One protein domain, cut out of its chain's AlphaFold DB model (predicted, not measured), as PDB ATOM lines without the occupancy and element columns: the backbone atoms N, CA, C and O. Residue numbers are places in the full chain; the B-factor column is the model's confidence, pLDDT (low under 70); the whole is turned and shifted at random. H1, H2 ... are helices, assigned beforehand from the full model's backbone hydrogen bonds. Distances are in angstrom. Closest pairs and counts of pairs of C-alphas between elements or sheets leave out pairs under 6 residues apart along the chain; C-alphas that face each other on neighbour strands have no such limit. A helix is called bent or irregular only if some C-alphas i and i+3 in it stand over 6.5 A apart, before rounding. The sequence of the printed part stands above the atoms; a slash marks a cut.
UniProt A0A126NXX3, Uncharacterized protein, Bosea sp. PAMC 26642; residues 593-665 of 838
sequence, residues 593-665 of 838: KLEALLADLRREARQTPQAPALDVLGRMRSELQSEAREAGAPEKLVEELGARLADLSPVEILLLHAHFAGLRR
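This is residues 593 to 665 of the 838 residues of an uncharacterized protein of Bosea sp. PAMC 26642 (UniProt A0A126NXX3). A helical hairpin, H2 and H3, makes one side of this small body; H4 packs on H2 at a slant, and H1 lies across the other side, bridging from H4 to the part of H3 near its beginning. H1 and H2 lie on opposite sides of H4, apart from each other, and the link of residues 605 to 613 runs from one to the other. The printed part has 73 residues with four named helices, in the order H1, H2, H3, H4, and no named strand; the class is all helix, and the helix packing is mostly crossed. The whole is compact, with a radius of gyration of the C-alphas of 11.4 A, and rounded, spanning 29 by 26 by 25 A.

The longest helix by residues is H2, residues 614 to 630, with a kink of 44 degrees near residue 623. It touches H4, residues 650 to 665, with 15 pairs of C-alphas within 8 A; the closest are those of Ala 628 and Phe 660, 5.9 A apart. H2 and H4 run the same way at a steep tilt of 39 degrees. H2 also touches H3, residues 635 to 647, the closest C-alphas being those of Gln 625 and Val 638, 6.0 A apart. These two form a helical hairpin, running opposite ways at a shallow tilt of 11 degrees. H1, residues 593 to 604, touches H4 with residues 598 to 602 alone, and H4 touches it with residues 652 to 659 alone; the closest C-alphas, of Leu 601 and Leu 655, are 6.5 A apart, and the lines are about perpendicular at 87 degrees. H1 touches H3 with residues 593 to 594 alone, H3 using residues 637 to 641; the closest C-alphas, of Leu 594 and Leu 637, are 6.5 A apart, and the lines are about perpendicular at 75 degrees. H1 and H2 are apart, and so are H3 and H4. Every O i to N i+4 pair is within hydrogen-bond range in H1 and H4, against 11 of 13 in H2 and 7 of 9 in H3.

H2, residues 614 to 630, measures 24.0 A from first to last C-alpha and begins at C-alpha 614, (91.992, 95.106, 153.434). It is irregular: C-alphas 622 and 625 are 7.0 A apart. H3, residues 635 to 647, is 19.1 A long and irregular too, with C-alphas 643 and 646 7.7 A apart. H4, residues 650 to 665, is 22.6 A long and ends at C-alpha 665, (104.528, 83.008, 134.165). H1, residues 593 to 604, is 16.6 A long and begins at C-alpha 593, (82.654, 77.075, 136.248).

The two C-alphas farthest apart are those of Ala 613 and Lys 636, 29.8 A. The printed part has no cut. The links H2 to H3 and H3 to H4 are tight, and H1 to H2, with 9 residues, is short. The mean pLDDT of the printed part is 74.2; it is under 70 at residues 593, 599, 603 to 612, 614 and 662 to 665.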
ATOM      1  N   LYS A 593      81.253  77.248 136.697       65.75
ATOM      2  CA  LYS A 593      82.654  77.075 136.248       65.75
ATOM      3  C   LYS A 593      83.643  77.786 137.170       65.75
ATOM      4  O   LYS A 593      84.727  77.261 137.414       65.75
ATOM      5  N   LEU A 594      83.254  78.943 137.708       73.12
ATOM      6  CA  LEU A 594      84.022  79.642 138.735       73.12
ATOM      7  C   LEU A 594      84.071  78.847 140.050       73.12
ATOM      8  O   LEU A 594      85.125  78.767 140.669       73.12
ATOM      9  N   GLU A 595      82.968  78.218 140.459       72.56
ATOM     10  CA  GLU A 595      82.921  77.396 141.677       72.56
ATOM     11  C   GLU A 595      83.744  76.116 141.558       72.56
ATOM     12  O   GLU A 595      84.421  75.742 142.514       72.56
ATOM     13  N   ALA A 596      83.744  75.482 140.384       70.94
ATOM     14  CA  ALA A 596      84.602  74.341 140.093       70.94
ATOM     15  C   ALA A 596      86.085  74.740 140.162       70.94
ATOM     16  O   ALA A 596      86.852  74.109 140.886       70.94
ATOM     17  N   LEU A 597      86.464  75.849 139.510       76.06
ATOM     18  CA  LEU A 597      87.834  76.364 139.566       76.06
ATOM     19  C   LEU A 597      88.252  76.711 141.003       76.06
ATOM     20  O   LEU A 597      89.338  76.344 141.438       76.06
ATOM     21  N   LEU A 598      87.395  77.386 141.770       76.12
ATOM     22  CA  LEU A 598      87.684  77.728 143.164       76.12
ATOM     23  C   LEU A 598      87.788  76.493 144.063       76.12
ATOM     24  O   LEU A 598      88.607  76.480 144.983       76.12
ATOM     25  N   ALA A 599      86.984  75.457 143.818       69.50
ATOM     26  CA  ALA A 599      87.082  74.190 144.535       69.50
ATOM     27  C   ALA A 599      88.410  73.478 144.245       69.50
ATOM     28  O   ALA A 599      89.043  72.970 145.173       69.50
ATOM     29  N   ASP A 600      88.858  73.489 142.991       73.00
ATOM     30  CA  ASP A 600      90.134  72.893 142.596       73.00
ATOM     31  C   ASP A 600      91.321  73.689 143.158       73.00
ATOM     32  O   ASP A 600      92.194  73.108 143.802       73.00
ATOM     33  N   LEU A 601      91.295  75.023 143.072       75.00
ATOM     34  CA  LEU A 601      92.335  75.880 143.657       75.00
ATOM     35  C   LEU A 601      92.425  75.741 145.182       75.00
ATOM     36  O   LEU A 601      93.517  75.747 145.747       75.00
ATOM     37  N   ARG A 602      91.288  75.573 145.867       74.44
ATOM     38  CA  ARG A 602      91.262  75.269 147.307       74.44
ATOM     39  C   ARG A 602      91.843  73.895 147.621       74.44
ATOM     40  O   ARG A 602      92.463  73.740 148.668       74.44
ATOM     41  N   ARG A 603      91.635  72.907 146.746       69.00
ATOM     42  CA  ARG A 603      92.192  71.557 146.901       69.00
ATOM     43  C   ARG A 603      93.710  71.554 146.699       69.00
ATOM     44  O   ARG A 603      94.410  70.815 147.385       69.00
ATOM     45  N   GLU A 604      94.214  72.375 145.783       60.84
ATOM     46  CA  GLU A 604      95.647  72.485 145.481       60.84
ATOM     47  C   GLU A 604      96.420  73.338 146.498       60.84
ATOM     48  O   GLU A 604      97.603  73.092 146.753       60.84
ATOM     49  N   ALA A 605      95.760  74.311 147.127       62.16
ATOM     50  CA  ALA A 605      96.366  75.160 148.142       62.16
ATOM     51  C   ALA A 605      96.641  74.385 149.446       62.16
ATOM     52  O   ALA A 605      95.799  74.291 150.335       62.16
ATOM     53  N   ARG A 606      97.866  73.855 149.589       53.47
ATOM     54  CA  ARG A 606      98.313  73.095 150.779       53.47
ATOM     55  C   ARG A 606      98.402  73.925 152.069       53.47
ATOM     56  O   ARG A 606      98.461  73.350 153.151       53.47
ATOM     57  N   GLN A 607      98.436  75.253 151.971       52.22
ATOM     58  CA  GLN A 607      98.413  76.182 153.104       52.22
ATOM     59  C   GLN A 607      97.491  77.355 152.774       52.22
ATOM     60  O   GLN A 607      97.573  77.917 151.682       52.22
ATOM     61  N   THR A 608      96.626  77.740 153.715       51.66
ATOM     62  CA  THR A 608      95.754  78.909 153.566       51.66
ATOM     63  C   THR A 608      96.621  80.171 153.580       51.66
ATOM     64  O   THR A 608      97.273  80.432 154.594       51.66
ATOM     65  N   PRO A 609      96.673  80.961 152.492       56.81
ATOM     66  CA  PRO A 609      97.466  82.184 152.483       56.81
ATOM     67  C   PRO A 609      96.928  83.152 153.544       56.81
ATOM     68  O   PRO A 609      95.716  83.350 153.655       56.81
ATOM     69  N   GLN A 610      97.819  83.743 154.349       58.19
ATOM     70  CA  GLN A 610      97.426  84.780 155.305       58.19
ATOM     71  C   GLN A 610      96.801  85.952 154.542       58.19
ATOM     72  O   GLN A 610      97.381  86.454 153.580       58.19
ATOM     73  N   ALA A 611      95.605  86.368 154.962       56.78
ATOM     74  CA  ALA A 611      94.888  87.456 154.314       56.78
ATOM     75  C   ALA A 611      95.686  88.769 154.462       56.78
ATOM     76  O   ALA A 611      95.948  89.181 155.596       56.78
ATOM     77  N   PRO A 612      96.091  89.430 153.360       65.38
ATOM     78  CA  PRO A 612      96.761  90.718 153.432       65.38
ATOM     79  C   PRO A 612      95.794  91.808 153.911       65.38
ATOM     80  O   PRO A 612      94.585  91.597 154.020       65.38
ATOM     81  N   ALA A 613      96.331  92.997 154.201       74.38
ATOM     82  CA  ALA A 613      95.537  94.146 154.632       74.38
ATOM     83  C   ALA A 613      94.378  94.445 153.655       74.38
ATOM     84  O   ALA A 613      94.517  94.283 152.439       74.38
ATOM     85  N   LEU A 614      93.242  94.914 154.187       68.06
ATOM     86  CA  LEU A 614      91.992  95.106 153.434       68.06
ATOM     87  C   LEU A 614      92.155  96.004 152.194       68.06
ATOM     88  O   LEU A 614      91.547  95.729 151.163       68.06
ATOM     89  N   ASP A 615      93.040  97.002 152.245       71.62
ATOM     90  CA  ASP A 615      93.322  97.904 151.116       71.62
ATOM     91  C   ASP A 615      94.069  97.218 149.960       71.62
ATOM     92  O   ASP A 615      93.992  97.637 148.802       71.62
ATOM     93  N   VAL A 616      94.826  96.162 150.263       72.31
ATOM     94  CA  VAL A 616      95.508  95.330 149.263       72.31
ATOM     95  C   VAL A 616      94.506  94.358 148.651       72.31
ATOM     96  O   VAL A 616      94.444  94.240 147.432       72.31
ATOM     97  N   LEU A 617      93.644  93.752 149.473       75.12
ATOM     98  CA  LEU A 617      92.552  92.899 148.996       75.12
ATOM     99  C   LEU A 617      91.568  93.655 148.099       75.12
ATOM    100  O   LEU A 617      91.126  93.107 147.093       75.12
ATOM    101  N   GLY A 618      91.253  94.912 148.424       77.94
ATOM    102  CA  GLY A 618      90.397  95.765 147.597       77.94
ATOM    103  C   GLY A 618      90.984  96.025 146.207       77.94
ATOM    104  O   GLY A 618      90.272  95.897 145.212       77.94
ATOM    105  N   ARG A 619      92.292  96.308 146.129       82.12
ATOM    106  CA  ARG A 619      93.010  96.493 144.854       82.12
ATOM    107  C   ARG A 619      93.090  95.206 144.043       82.12
ATOM    108  O   ARG A 619      92.673  95.186 142.888       82.12
ATOM    109  N   MET A 620      93.496  94.110 144.682       78.56
ATOM    110  CA  MET A 620      93.520  92.789 144.055       78.56
ATOM    111  C   MET A 620      92.135  92.432 143.497       78.56
ATOM    112  O   MET A 620      91.997  92.039 142.341       78.56
ATOM    113  N   ARG A 621      91.066  92.669 144.258       82.44
ATOM    114  CA  ARG A 621      89.700  92.438 143.783       82.44
ATOM    115  C   ARG A 621      89.362  93.224 142.514       82.44
ATOM    116  O   ARG A 621      88.740  92.657 141.621       82.44
ATOM    117  N   SER A 622      89.754  94.496 142.426       82.44
ATOM    118  CA  SER A 622      89.507  95.312 141.228       82.44
ATOM    119  C   SER A 622      90.340  94.881 140.018       82.44
ATOM    120  O   SER A 622      89.883  95.015 138.887       82.44
ATOM    121  N   GLU A 623      91.526  94.321 140.251       84.38
ATOM    122  CA  GLU A 623      92.464  93.909 139.201       84.38
ATOM    123  C   GLU A 623      92.189  92.488 138.681       84.38
ATOM    124  O   GLU A 623      92.570  92.159 137.560       84.38
ATOM    125  N   LEU A 624      91.466  91.653 139.439       82.75
ATOM    126  CA  LEU A 624      91.201  90.242 139.111       82.75
ATOM    127  C   LEU A 624      90.630  90.025 137.704       82.75
ATOM    128  O   LEU A 624      91.013  89.080 137.018       82.75
ATOM    129  N   GLN A 625      89.703  90.881 137.267       84.50
ATOM    130  CA  GLN A 625      89.077  90.721 135.954       84.50
ATOM    131  C   GLN A 625      90.041  91.081 134.817       84.50
ATOM    132  O   GLN A 625      90.063  90.394 133.795       84.50
ATOM    133  N   SER A 626      90.847  92.134 134.988       83.81
ATOM    134  CA  SER A 626      91.905  92.478 134.033       83.81
ATOM    135  C   SER A 626      92.994  91.412 134.004       83.81
ATOM    136  O   SER A 626      93.396  90.997 132.923       83.81
ATOM    137  N   GLU A 627      93.402  90.889 135.159       83.25
ATOM    138  CA  GLU A 627      94.426  89.848 135.226       83.25
ATOM    139  C   GLU A 627      93.973  88.528 134.608       83.25
ATOM    140  O   GLU A 627      94.752  87.881 133.913       83.25
ATOM    141  N   ALA A 628      92.708  88.145 134.802       79.00
ATOM    142  CA  ALA A 628      92.136  86.980 134.138       79.00
ATOM    143  C   ALA A 628      92.169  87.139 132.608       79.00
ATOM    144  O   ALA A 628      92.519  86.195 131.898       79.00
ATOM    145  N   ARG A 629      91.860  88.339 132.091       81.06
ATOM    146  CA  ARG A 629      91.954  88.637 130.650       81.06
ATOM    147  C   ARG A 629      93.394  88.581 130.149       81.06
ATOM    148  O   ARG A 629      93.649  87.948 129.131       81.06
ATOM    149  N   GLU A 630      94.330  89.199 130.865       77.06
ATOM    150  CA  GLU A 630      95.755  89.189 130.509       77.06
ATOM    151  C   GLU A 630      96.376  87.787 130.575       77.06
ATOM    152  O   GLU A 630      97.280  87.475 129.805       77.06
ATOM    153  N   ALA A 631      95.877  86.925 131.461       71.38
ATOM    154  CA  ALA A 631      96.268  85.521 131.550       71.38
ATOM    155  C   ALA A 631      95.617  84.628 130.472       71.38
ATOM    156  O   ALA A 631      95.898  83.431 130.432       71.38
ATOM    157  N   GLY A 632      94.749  85.179 129.612       71.94
ATOM    158  CA  GLY A 632      94.073  84.436 128.547       71.94
ATOM    159  C   GLY A 632      92.918  83.549 129.025       71.94
ATOM    160  O   GLY A 632      92.595  82.557 128.369       71.94
ATOM    161  N   ALA A 633      92.292  83.866 130.165       75.69
ATOM    162  CA  ALA A 633      91.157  83.102 130.677       75.69
ATOM    163  C   ALA A 633      89.938  83.178 129.727       75.69
ATOM    164  O   ALA A 633      89.704  84.213 129.096       75.69
ATOM    165  N   PRO A 634      89.121  82.110 129.632       78.06
ATOM    166  CA  PRO A 634      87.968  82.084 128.737       78.06
ATOM    167  C   PRO A 634      86.948  83.169 129.097       78.06
ATOM    168  O   PRO A 634      86.617  83.361 130.265       78.06
ATOM    169  N   GLU A 635      86.392  83.828 128.081       76.06
ATOM    170  CA  GLU A 635      85.545  85.022 128.228       76.06
ATOM    171  C   GLU A 635      84.355  84.806 129.180       76.06
ATOM    172  O   GLU A 635      84.118  85.617 130.067       76.06
ATOM    173  N   LYS A 636      83.708  83.634 129.120       75.88
ATOM    174  CA  LYS A 636      82.623  83.249 130.046       75.88
ATOM    175  C   LYS A 636      83.047  83.215 131.518       75.88
ATOM    176  O   LYS A 636      82.240  83.507 132.393       75.88
ATOM    177  N   LEU A 637      84.294  82.836 131.803       77.06
ATOM    178  CA  LEU A 637      84.837  82.841 133.164       77.06
ATOM    179  C   LEU A 637      85.151  84.269 133.615       77.06
ATOM    180  O   LEU A 637      84.908  84.605 134.767       77.06
ATOM    181  N   VAL A 638      85.631  85.121 132.709       82.56
ATOM    182  CA  VAL A 638      85.880  86.549 132.968       82.56
ATOM    183  C   VAL A 638      84.573  87.318 133.214       82.56
ATOM    184  O   VAL A 638      84.530  88.216 134.059       82.56
ATOM    185  N   GLU A 639      83.506  86.971 132.494       81.12
ATOM    186  CA  GLU A 639      82.155  87.505 132.693       81.12
ATOM    187  C   GLU A 639      81.564  87.058 134.037       81.12
ATOM    188  O   GLU A 639      81.108  87.900 134.812       81.12
ATOM    189  N   GLU A 640      81.624  85.757 134.353       80.12
ATOM    190  CA  GLU A 640      81.130  85.208 135.626       80.12
ATOM    191  C   GLU A 640      81.908  85.772 136.825       80.12
ATOM    192  O   GLU A 640      81.313  86.168 137.830       80.12
ATOM    193  N   LEU A 641      83.233  85.867 136.698       81.75
ATOM    194  CA  LEU A 641      84.102  86.494 137.685       81.75
ATOM    195  C   LEU A 641      83.720  87.962 137.881       81.75
ATOM    196  O   LEU A 641      83.535  88.370 139.021       81.75
ATOM    197  N   GLY A 642      83.520  88.722 136.797       81.06
ATOM    198  CA  GLY A 642      83.075  90.118 136.841       81.06
ATOM    199  C   GLY A 642      81.741  90.307 137.565       81.06
ATOM    200  O   GLY A 642      81.618  91.196 138.405       81.06
ATOM    201  N   ALA A 643      80.767  89.436 137.289       80.62
ATOM    202  CA  ALA A 643      79.455  89.471 137.932       80.62
ATOM    203  C   ALA A 643      79.510  89.125 139.431       80.62
ATOM    204  O   ALA A 643      78.708  89.643 140.205       80.62
ATOM    205  N   ARG A 644      80.458  88.273 139.846       78.50
ATOM    206  CA  ARG A 644      80.573  87.752 141.220       78.50
ATOM    207  C   ARG A 644      81.741  88.326 142.013       78.50
ATOM    208  O   ARG A 644      81.999  87.852 143.119       78.50
ATOM    209  N   LEU A 645      82.427  89.357 141.509       77.88
ATOM    210  CA  LEU A 645      83.571  89.963 142.198       77.88
ATOM    211  C   LEU A 645      83.214  90.293 143.645       77.88
ATOM    212  O   LEU A 645      84.000  89.953 144.525       77.88
ATOM    213  N   ALA A 646      82.027  90.876 143.876       74.44
ATOM    214  CA  ALA A 646      81.479  91.298 145.171       74.44
ATOM    215  C   ALA A 646      81.222  90.158 146.183       74.44
ATOM    216  O   ALA A 646      81.222  90.419 147.391       74.44
ATOM    217  N   ASP A 647      81.157  88.910 145.721       76.69
ATOM    218  CA  ASP A 647      80.839  87.744 146.553       76.69
ATOM    219  C   ASP A 647      82.074  86.894 146.899       76.69
ATOM    220  O   ASP A 647      81.998  86.005 147.746       76.69
ATOM    221  N   LEU A 648      83.223  87.166 146.269       76.06
ATOM    222  CA  LEU A 648      84.467  86.439 146.526       76.06
ATOM    223  C   LEU A 648      85.049  86.772 147.905       76.06
ATOM    224  O   LEU A 648      85.228  87.940 148.268       76.06
ATOM    225  N   SER A 649      85.406  85.731 148.652       79.88
ATOM    226  CA  SER A 649      86.124  85.837 149.919       79.88
ATOM    227  C   SER A 649      87.584  86.271 149.710       79.88
ATOM    228  O   SER A 649      88.171  86.015 148.655       79.88
ATOM    229  N   PRO A 650      88.230  86.864 150.731       75.56
ATOM    230  CA  PRO A 650      89.642  87.246 150.671       75.56
ATOM    231  C   PRO A 650      90.582  86.124 150.217       75.56
ATOM    232  O   PRO A 650      91.507  86.364 149.450       75.56
ATOM    233  N   VAL A 651      90.328  84.891 150.660       75.94
ATOM    234  CA  VAL A 651      91.147  83.725 150.298       75.94
ATOM    235  C   VAL A 651      90.947  83.350 148.830       75.94
ATOM    236  O   VAL A 651      91.920  83.076 148.138       75.94
ATOM    237  N   GLU A 652      89.713  83.387 148.322       81.19
ATOM    238  CA  GLU A 652      89.435  83.119 146.902       81.19
ATOM    239  C   GLU A 652      90.075  84.173 145.996       81.19
ATOM    240  O   GLU A 652      90.630  83.823 144.959       81.19
ATOM    241  N   ILE A 653      90.066  85.442 146.415       80.12
ATOM    242  CA  ILE A 653      90.728  86.533 145.688       80.12
ATOM    243  C   ILE A 653      92.231  86.258 145.567       80.12
ATOM    244  O   ILE A 653      92.782  86.373 144.475       80.12
ATOM    245  N   LEU A 654      92.887  85.837 146.655       78.88
ATOM    246  CA  LEU A 654      94.318  85.507 146.652       78.88
ATOM    247  C   LEU A 654      94.640  84.292 145.780       78.88
ATOM    248  O   LEU A 654      95.630  84.310 145.049       78.88
ATOM    249  N   LEU A 655      93.812  83.247 145.847       79.94
ATOM    250  CA  LEU A 655      94.009  82.030 145.060       79.94
ATOM    251  C   LEU A 655      93.844  82.293 143.562       79.94
ATOM    252  O   LEU A 655      94.662  81.829 142.771       79.94
ATOM    253  N   LEU A 656      92.836  83.077 143.172       82.31
ATOM    254  CA  LEU A 656      92.619  83.460 141.776       82.31
ATOM    255  C   LEU A 656      93.752  84.353 141.250       82.31
ATOM    256  O   LEU A 656      94.250  84.113 140.154       82.31
ATOM    257  N   HIS A 657      94.223  85.313 142.051       81.00
ATOM    258  CA  HIS A 657      95.403  86.131 141.730       81.00
ATOM    259  C   HIS A 657      96.652  85.281 141.498       81.00
ATOM    260  O   HIS A 657      97.337  85.416 140.484       81.00
ATOM    261  N   ALA A 658      96.942  84.363 142.422       77.69
ATOM    262  CA  ALA A 658      98.087  83.469 142.308       77.69
ATOM    263  C   ALA A 658      97.973  82.552 141.079       77.69
ATOM    264  O   ALA A 658      98.969  82.334 140.386       77.69
ATOM    265  N   HIS A 659      96.766  82.067 140.784       79.88
ATOM    266  CA  HIS A 659      96.485  81.241 139.617       79.88
ATOM    267  C   HIS A 659      96.724  82.002 138.304       79.88
ATOM    268  O   HIS A 659      97.503  81.542 137.469       79.88
ATOM    269  N   PHE A 660      96.149  83.196 138.135       79.75
ATOM    270  CA  PHE A 660      96.351  83.998 136.922       79.75
ATOM    271  C   PHE A 660      97.797  84.500 136.788       79.75
ATOM    272  O   PHE A 660      98.345  84.538 135.685       79.75
ATOM    273  N   ALA A 661      98.477  84.809 137.895       71.75
ATOM    274  CA  ALA A 661      99.910  85.096 137.884       71.75
ATOM    275  C   ALA A 661     100.755  83.874 137.473       71.75
ATOM    276  O   ALA A 661     101.738  84.032 136.748       71.75
ATOM    277  N   GLY A 662     100.375  82.668 137.905       67.00
ATOM    278  CA  GLY A 662     100.984  81.405 137.481       67.00
ATOM    279  C   GLY A 662     100.835  81.181 135.979       67.00
ATOM    280  O   GLY A 662     101.840  81.032 135.289       67.00
ATOM    281  N   LEU A 663      99.612  81.310 135.461       66.25
ATOM    282  CA  LEU A 663      99.328  81.196 134.029       66.25
ATOM    283  C   LEU A 663     100.140  82.193 133.190       66.25
ATOM    284  O   LEU A 663     100.710  81.812 132.170       66.25
ATOM    285  N   ARG A 664     100.283  83.445 133.644       68.88
ATOM    286  CA  ARG A 664     101.143  84.436 132.969       68.88
ATOM    287  C   ARG A 664     102.621  84.037 132.979       68.88
ATOM    288  O   ARG A 664     103.304  84.208 131.970       68.88
ATOM    289  N   ARG A 665     103.136  83.496 134.090       62.28
ATOM    290  CA  ARG A 665     104.528  83.008 134.165       62.28
ATOM    291  C   ARG A 665     104.748  81.802 133.265       62.28
ATOM    292  O   ARG A 665     105.801  81.717 132.641       62.28
TER     293      ARG A 665